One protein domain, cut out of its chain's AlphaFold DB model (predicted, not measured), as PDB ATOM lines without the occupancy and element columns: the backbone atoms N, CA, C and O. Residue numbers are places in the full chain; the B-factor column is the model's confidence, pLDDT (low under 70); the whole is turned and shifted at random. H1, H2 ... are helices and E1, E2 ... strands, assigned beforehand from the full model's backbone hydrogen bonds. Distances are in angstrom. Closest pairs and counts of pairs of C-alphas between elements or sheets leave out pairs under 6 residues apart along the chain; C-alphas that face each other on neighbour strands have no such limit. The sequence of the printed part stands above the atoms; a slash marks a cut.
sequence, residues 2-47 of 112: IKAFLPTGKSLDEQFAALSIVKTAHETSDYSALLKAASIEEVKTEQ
ATOM      1  N   ILE A   2      -8.566  32.919  -1.704       70.75
ATOM      2  CA  ILE A   2      -8.353  34.238  -2.323       70.75
ATOM      3  C   ILE A   2      -6.859  34.541  -2.245       70.75
ATOM      4  O   ILE A   2      -6.295  34.500  -1.152       70.75
ATOM      5  N   LYS A   3      -6.229  34.812  -3.391       74.94
ATOM      6  CA  LYS A   3      -4.835  35.254  -3.459       74.94
ATOM      7  C   LYS A   3      -4.827  36.767  -3.668       74.94
ATOM      8  O   LYS A   3      -5.410  37.263  -4.632       74.94
ATOM      9  N   ALA A   4      -4.212  37.491  -2.741       77.88
ATOM     10  CA  ALA A   4      -4.099  38.943  -2.784       77.88
ATOM     11  C   ALA A   4      -2.656  39.354  -2.485       77.88
ATOM     12  O   ALA A   4      -1.984  38.706  -1.680       77.88
ATOM     13  N   PHE A   5      -2.195  40.426  -3.123       81.62
ATOM     14  CA  PHE A   5      -0.873  41.001  -2.889       81.62
ATOM     15  C   PHE A   5      -1.004  42.472  -2.512       81.62
ATOM     16  O   PHE A   5      -1.874  43.187  -3.007       81.62
ATOM     17  N   LEU A   6      -0.122  42.934  -1.631       83.56
ATOM     18  CA  LEU A   6      -0.008  44.350  -1.317       83.56
ATOM     19  C   LEU A   6       0.964  44.981  -2.323       83.56
ATOM     20  O   LEU A   6       2.135  44.596  -2.322       83.56
ATOM     21  N   PRO A   7       0.524  45.900  -3.200       81.19
ATOM     22  CA  PRO A   7       1.427  46.569  -4.122       81.19
ATOM     23  C   PRO A   7       2.394  47.452  -3.331       81.19
ATOM     24  O   PRO A   7       2.026  48.495  -2.796       81.19
ATOM     25  N   THR A   8       3.645  47.019  -3.255       81.00
ATOM     26  CA  THR A   8       4.743  47.832  -2.752       81.00
ATOM     27  C   THR A   8       5.274  48.629  -3.943       81.00
ATOM     28  O   THR A   8       5.718  48.065  -4.943       81.00
ATOM     29  N   GLY A   9       5.104  49.950  -3.911       82.94
ATOM     30  CA  GLY A   9       5.492  50.820  -5.019       82.94
ATOM     31  C   GLY A   9       6.998  50.790  -5.323       82.94
ATOM     32  O   GLY A   9       7.791  50.086  -4.692       82.94
ATOM     33  N   LYS A  10       7.423  51.574  -6.319       84.88
ATOM     34  CA  LYS A  10       8.842  51.624  -6.726       84.88
ATOM     35  C   LYS A  10       9.682  52.493  -5.792       84.88
ATOM     36  O   LYS A  10      10.901  52.348  -5.768       84.88
ATOM     37  N   SER A  11       9.041  53.398  -5.055       91.12
ATOM     38  CA  SER A  11       9.712  54.297  -4.120       91.12
ATOM     39  C   SER A  11       9.777  53.708  -2.710       91.12
ATOM     40  O   SER A  11       8.937  52.905  -2.305       91.12
ATOM     41  N   LEU A  12      10.791  54.120  -1.949       89.81
ATOM     42  CA  LEU A  12      11.020  53.632  -0.587       89.81
ATOM     43  C   LEU A  12       9.895  54.058   0.369       89.81
ATOM     44  O   LEU A  12       9.498  53.278   1.232       89.81
ATOM     45  N   ASP A  13       9.322  55.244   0.156       90.50
ATOM     46  CA  ASP A  13       8.207  55.763   0.954       90.50
ATOM     47  C   ASP A  13       6.933  54.927   0.769       90.50
ATOM     48  O   ASP A  13       6.261  54.589   1.742       90.50
ATOM     49  N   GLU A  14       6.626  54.516  -0.465       86.25
ATOM     50  CA  GLU A  14       5.490  53.632  -0.760       86.25
ATOM     51  C   GLU A  14       5.686  52.234  -0.156       86.25
ATOM     52  O   GLU A  14       4.741  51.642   0.371       86.25
ATOM     53  N   GLN A  15       6.913  51.704  -0.192       88.88
ATOM     54  CA  GLN A  15       7.244  50.417   0.427       88.88
ATOM     55  C   GLN A  15       7.119  50.480   1.950       88.88
ATOM     56  O   GLN A  15       6.552  49.575   2.564       88.88
ATOM     57  N   PHE A  16       7.603  51.562   2.563       91.12
ATOM     58  CA  PHE A  16       7.485  51.772   4.000       91.12
ATOM     59  C   PHE A  16       6.024  51.925   4.423       91.12
ATOM     60  O   PHE A  16       5.603  51.296   5.392       91.12
ATOM     61  N   ALA A  17       5.229  52.689   3.671       88.38
ATOM     62  CA  ALA A  17       3.799  52.829   3.922       88.38
ATOM     63  C   ALA A  17       3.094  51.463   3.885       88.38
ATOM     64  O   ALA A  17       2.393  51.106   4.832       88.38
ATOM     65  N   ALA A  18       3.352  50.656   2.855       88.50
ATOM     66  CA  ALA A  18       2.804  49.310   2.729       88.50
ATOM     67  C   ALA A  18       3.202  48.396   3.909       88.50
ATOM     68  O   ALA A  18       2.343  47.776   4.538       88.50
ATOM     69  N   LEU A  19       4.488  48.363   4.272       89.19
ATOM     70  CA  LEU A  19       4.987  47.569   5.402       89.19
ATOM     71  C   LEU A  19       4.459  48.066   6.755       89.19
ATOM     72  O   LEU A  19       4.227  47.259   7.655       89.19
ATOM     73  N   SER A  20       4.229  49.372   6.902       91.19
ATOM     74  CA  SER A  20       3.671  49.951   8.126       91.19
ATOM     75  C   SER A  20       2.235  49.482   8.369       91.19
ATOM     76  O   SER A  20       1.904  49.105   9.488       91.19
ATOM     77  N   ILE A  21       1.420  49.384   7.312       89.56
ATOM     78  CA  ILE A  21       0.043  48.878   7.391       89.56
ATOM     79  C   ILE A  21       0.039  47.407   7.811       89.56
ATOM     80  O   ILE A  21      -0.756  47.021   8.665       89.56
ATOM     81  N   VAL A  22       0.947  46.594   7.259       91.12
ATOM     82  CA  VAL A  22       1.110  45.190   7.669       91.12
ATOM     83  C   VAL A  22       1.487  45.119   9.144       91.12
ATOM     84  O   VAL A  22       0.840  44.412   9.908       91.12
ATOM     85  N   LYS A  23       2.488  45.891   9.574       93.44
ATOM     86  CA  LYS A  23       2.916  45.906  10.973       93.44
ATOM     87  C   LYS A  23       1.765  46.277  11.913       93.44
ATOM     88  O   LYS A  23       1.493  45.533  12.850       93.44
ATOM     89  N   THR A  24       1.055  47.370  11.634       92.12
ATOM     90  CA  THR A  24      -0.092  47.797  12.444       92.12
ATOM     91  C   THR A  24      -1.182  46.734  12.467       92.12
ATOM     92  O   THR A  24      -1.679  46.422  13.540       92.12
ATOM     93  N   ALA A  25      -1.506  46.116  11.329       91.50
ATOM     94  CA  ALA A  25      -2.511  45.060  11.265       91.50
ATOM     95  C   ALA A  25      -2.128  43.816  12.085       91.50
ATOM     96  O   ALA A  25      -2.995  43.186  12.683       91.50
ATOM     97  N   HIS A  26      -0.840  43.467  12.158       92.19
ATOM     98  CA  HIS A  26      -0.360  42.363  12.997       92.19
ATOM     99  C   HIS A  26      -0.406  42.700  14.493       92.19
ATOM    100  O   HIS A  26      -0.695  41.825  15.306       92.19
ATOM    101  N   GLU A  27      -0.137  43.952  14.861       95.19
ATOM    102  CA  GLU A  27      -0.184  44.410  16.253       95.19
ATOM    103  C   GLU A  27      -1.624  44.544  16.764       95.19
ATOM    104  O   GLU A  27      -1.929  44.131  17.882       95.19
ATOM    105  N   THR A  28      -2.526  45.091  15.947       93.88
ATOM    106  CA  THR A  28      -3.928  45.329  16.325       93.88
ATOM    107  C   THR A  28      -4.848  44.159  15.994       93.88
ATOM    108  O   THR A  28      -5.999  44.152  16.423       93.88
ATOM    109  N   SER A  29      -4.360  43.177  15.228       92.19
ATOM    110  CA  SER A  29      -5.167  42.115  14.609       92.19
ATOM    111  C   SER A  29      -6.299  42.630  13.699       92.19
ATOM    112  O   SER A  29      -7.178  41.856  13.318       92.19
ATOM    113  N   ASP A  30      -6.295  43.917  13.325       90.75
ATOM    114  CA  ASP A  30      -7.252  44.504  12.385       90.75
ATOM    115  C   ASP A  30      -6.629  44.629  10.991       90.75
ATOM    116  O   ASP A  30      -5.865  45.545  10.679       90.75
ATOM    117  N   TYR A  31      -7.002  43.693  10.122       88.81
ATOM    118  CA  TYR A  31      -6.518  43.605   8.748       88.81
ATOM    119  C   TYR A  31      -7.382  44.378   7.747       88.81
ATOM    120  O   TYR A  31      -7.131  44.312   6.545       88.81
ATOM    121  N   SER A  32      -8.403  45.113   8.191       89.81
ATOM    122  CA  SER A  32      -9.337  45.787   7.284       89.81
ATOM    123  C   SER A  32      -8.653  46.830   6.391       89.81
ATOM    124  O   SER A  32      -8.971  46.926   5.205       89.81
ATOM    125  N   ALA A  33      -7.675  47.572   6.920       85.81
ATOM    126  CA  ALA A  33      -6.865  48.512   6.144       85.81
ATOM    127  C   ALA A  33      -5.948  47.792   5.142       85.81
ATOM    128  O   ALA A  33      -5.845  48.209   3.988       85.81
ATOM    129  N   LEU A  34      -5.344  46.674   5.557       85.75
ATOM    130  CA  LEU A  34      -4.480  45.856   4.708       85.75
ATOM    131  C   LEU A  34      -5.258  45.242   3.538       85.75
ATOM    132  O   LEU A  34      -4.811  45.304   2.400       85.75
ATOM    133  N   LEU A  35      -6.446  44.699   3.806       86.06
ATOM    134  CA  LEU A  35      -7.299  44.071   2.797       86.06
ATOM    135  C   LEU A  35      -7.864  45.077   1.788       86.06
ATOM    136  O   LEU A  35      -8.089  44.711   0.642       86.06
ATOM    137  N   LYS A  36      -8.078  46.335   2.193       85.44
ATOM    138  CA  LYS A  36      -8.485  47.415   1.278       85.44
ATOM    139  C   LYS A  36      -7.336  47.901   0.397       85.44
ATOM    140  O   LYS A  36      -7.579  48.311  -0.732       85.44
ATOM    141  N   ALA A  37      -6.114  47.896   0.925       83.25
ATOM    142  CA  ALA A  37      -4.918  48.285   0.184       83.25
ATOM    143  C   ALA A  37      -4.394  47.160  -0.727       83.25
ATOM    144  O   ALA A  37      -3.702  47.433  -1.708       83.25
ATOM    145  N   ALA A  38      -4.700  45.900  -0.411       84.88
ATOM    146  CA  ALA A  38      -4.298  44.748  -1.203       84.88
ATOM    147  C   ALA A  38      -5.097  44.647  -2.512       84.88
ATOM    148  O   ALA A  38      -6.317  44.808  -2.539       84.88
ATOM    149  N   SER A  39      -4.397  44.322  -3.597       80.19
ATOM    150  CA  SER A  39      -5.004  43.995  -4.882       80.19
ATOM    151  C   SER A  39      -5.300  42.499  -4.947       80.19
ATOM    152  O   SER A  39      -4.478  41.668  -4.548       80.19
ATOM    153  N   ILE A  40      -6.483  42.149  -5.443       78.06
ATOM    154  CA  ILE A  40      -6.909  40.759  -5.592       78.06
ATOM    155  C   ILE A  40      -6.385  40.236  -6.930       78.06
ATOM    156  O   ILE A  40      -6.772  40.730  -7.985       78.06
ATOM    157  N   GLU A  41      -5.512  39.232  -6.878       69.00
ATOM    158  CA  GLU A  41      -4.916  38.607  -8.064       69.00
ATOM    159  C   GLU A  41      -5.838  37.522  -8.627       69.00
ATOM    160  O   GLU A  41      -6.104  37.477  -9.825       69.00
ATOM    161  N   GLU A  42      -6.361  36.659  -7.753       55.69
ATOM    162  CA  GLU A  42      -7.184  35.522  -8.156       55.69
ATOM    163  C   GLU A  42      -8.301  35.273  -7.137       55.69
ATOM    164  O   GLU A  42      -8.059  35.047  -5.944       55.69
ATOM    165  N   VAL A  43      -9.546  35.263  -7.625       66.69
ATOM    166  CA  VAL A  43     -10.716  34.818  -6.860       66.69
ATOM    167  C   VAL A  43     -11.165  33.463  -7.391       66.69
ATOM    168  O   VAL A  43     -12.036  33.363  -8.255       66.69
ATOM    169  N   LYS A  44     -10.601  32.386  -6.839       67.31
ATOM    170  CA  LYS A  44     -11.077  31.031  -7.121       67.31
ATOM    171  C   LYS A  44     -12.348  30.772  -6.313       67.31
ATOM    172  O   LYS A  44     -12.286  30.346  -5.155       67.31
ATOM    173  N   THR A  45     -13.498  31.095  -6.906       68.31
ATOM    174  CA  THR A  45     -14.806  30.717  -6.358       68.31
ATOM    175  C   THR A  45     -15.130  29.299  -6.808       68.31
ATOM    176  O   THR A  45     -15.385  29.026  -7.977       68.31
ATOM    177  N   GLU A  46     -15.080  28.357  -5.874       65.00
ATOM    178  CA  GLU A  46     -15.572  27.005  -6.110       65.00
ATOM    179  C   GLU A  46     -17.102  27.071  -6.031       65.00
ATOM    180  O   GLU A  46     -17.709  26.894  -4.975       65.00
ATOM    181  N   GLN A  47     -17.744  27.455  -7.139       63.66
ATOM    182  CA  GLN A  47     -19.198  27.433  -7.222       63.66
ATOM    183  C   GLN A  47     -19.672  25.981  -7.213       63.66
ATOM    184  O   GLN A  47     -19.701  25.303  -8.239       63.66
TER     185      GLN A  47
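AT A GLANCE: This is residues 2 to 47 of the 112 residues of an uncharacterized protein of Mesorhizobium sp (UniProt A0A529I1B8). A hairpin of one long helix, H1, and one short helix, H2, has a narrow two-stranded ribbon, E1 and E2, running away from it, with the last residues, 44 to 47, extending beyond E2. The printed part has 46 residues with two named helices and two named strands, in the order E1, H1, H2, E2. The sheet order is E1 - E2, antiparallel, and the class is mixed, helices and strands. The whole is loose, with a radius of gyration of the C-alphas of 12.1 A, and only just flat, spanning 40 by 27 by 11 A.

HOW THE PARTS SIT: E1, residues 2 to 5, and E2, residues 39 to 43, are antiparallel neighbours, with 157 degrees between their directions. N 39 and O 5 are 2.8 A apart and N 3 and O 42 are 3.1 A apart, both within hydrogen-bond range. H1, residues 12 to 28, touches H2, residues 32 to 37, with residues 21 to 25 alone. Their closest C-alphas, of Ile 21 and Leu 34, are 6.1 A apart. The two form a helical hairpin, at a shallow tilt of 21 degrees, opposite ways. E1 and H2 are near each other, with 5 pairs of C-alphas within 10 A. H1 and E2 are apart. In H1 and H2 every O i to N i+4 pair is within hydrogen-bond range.

IN THESE COORDINATES: E1 begins at C-alpha 2 (-8.353, 34.238, -2.323) and is 10.1 A long from first to last C-alpha. H1 begins at C-alpha 12 (11.020, 53.632, -0.587) and is 24.0 A long. H2 is 8.7 A long. E2, 11.0 A long, ends at C-alpha 43 (-10.716, 34.818, -6.860).

THE WHOLE: The two C-alphas farthest apart, those of Leu 12 and Gln 47, are 40.5 A apart. The printed part has no cut. The links H1 to H2 and H2 to E2 are tight, and E1 to H1 is short. The mean pLDDT of the printed part is 83.5, and residues 41 to 47 are under 70.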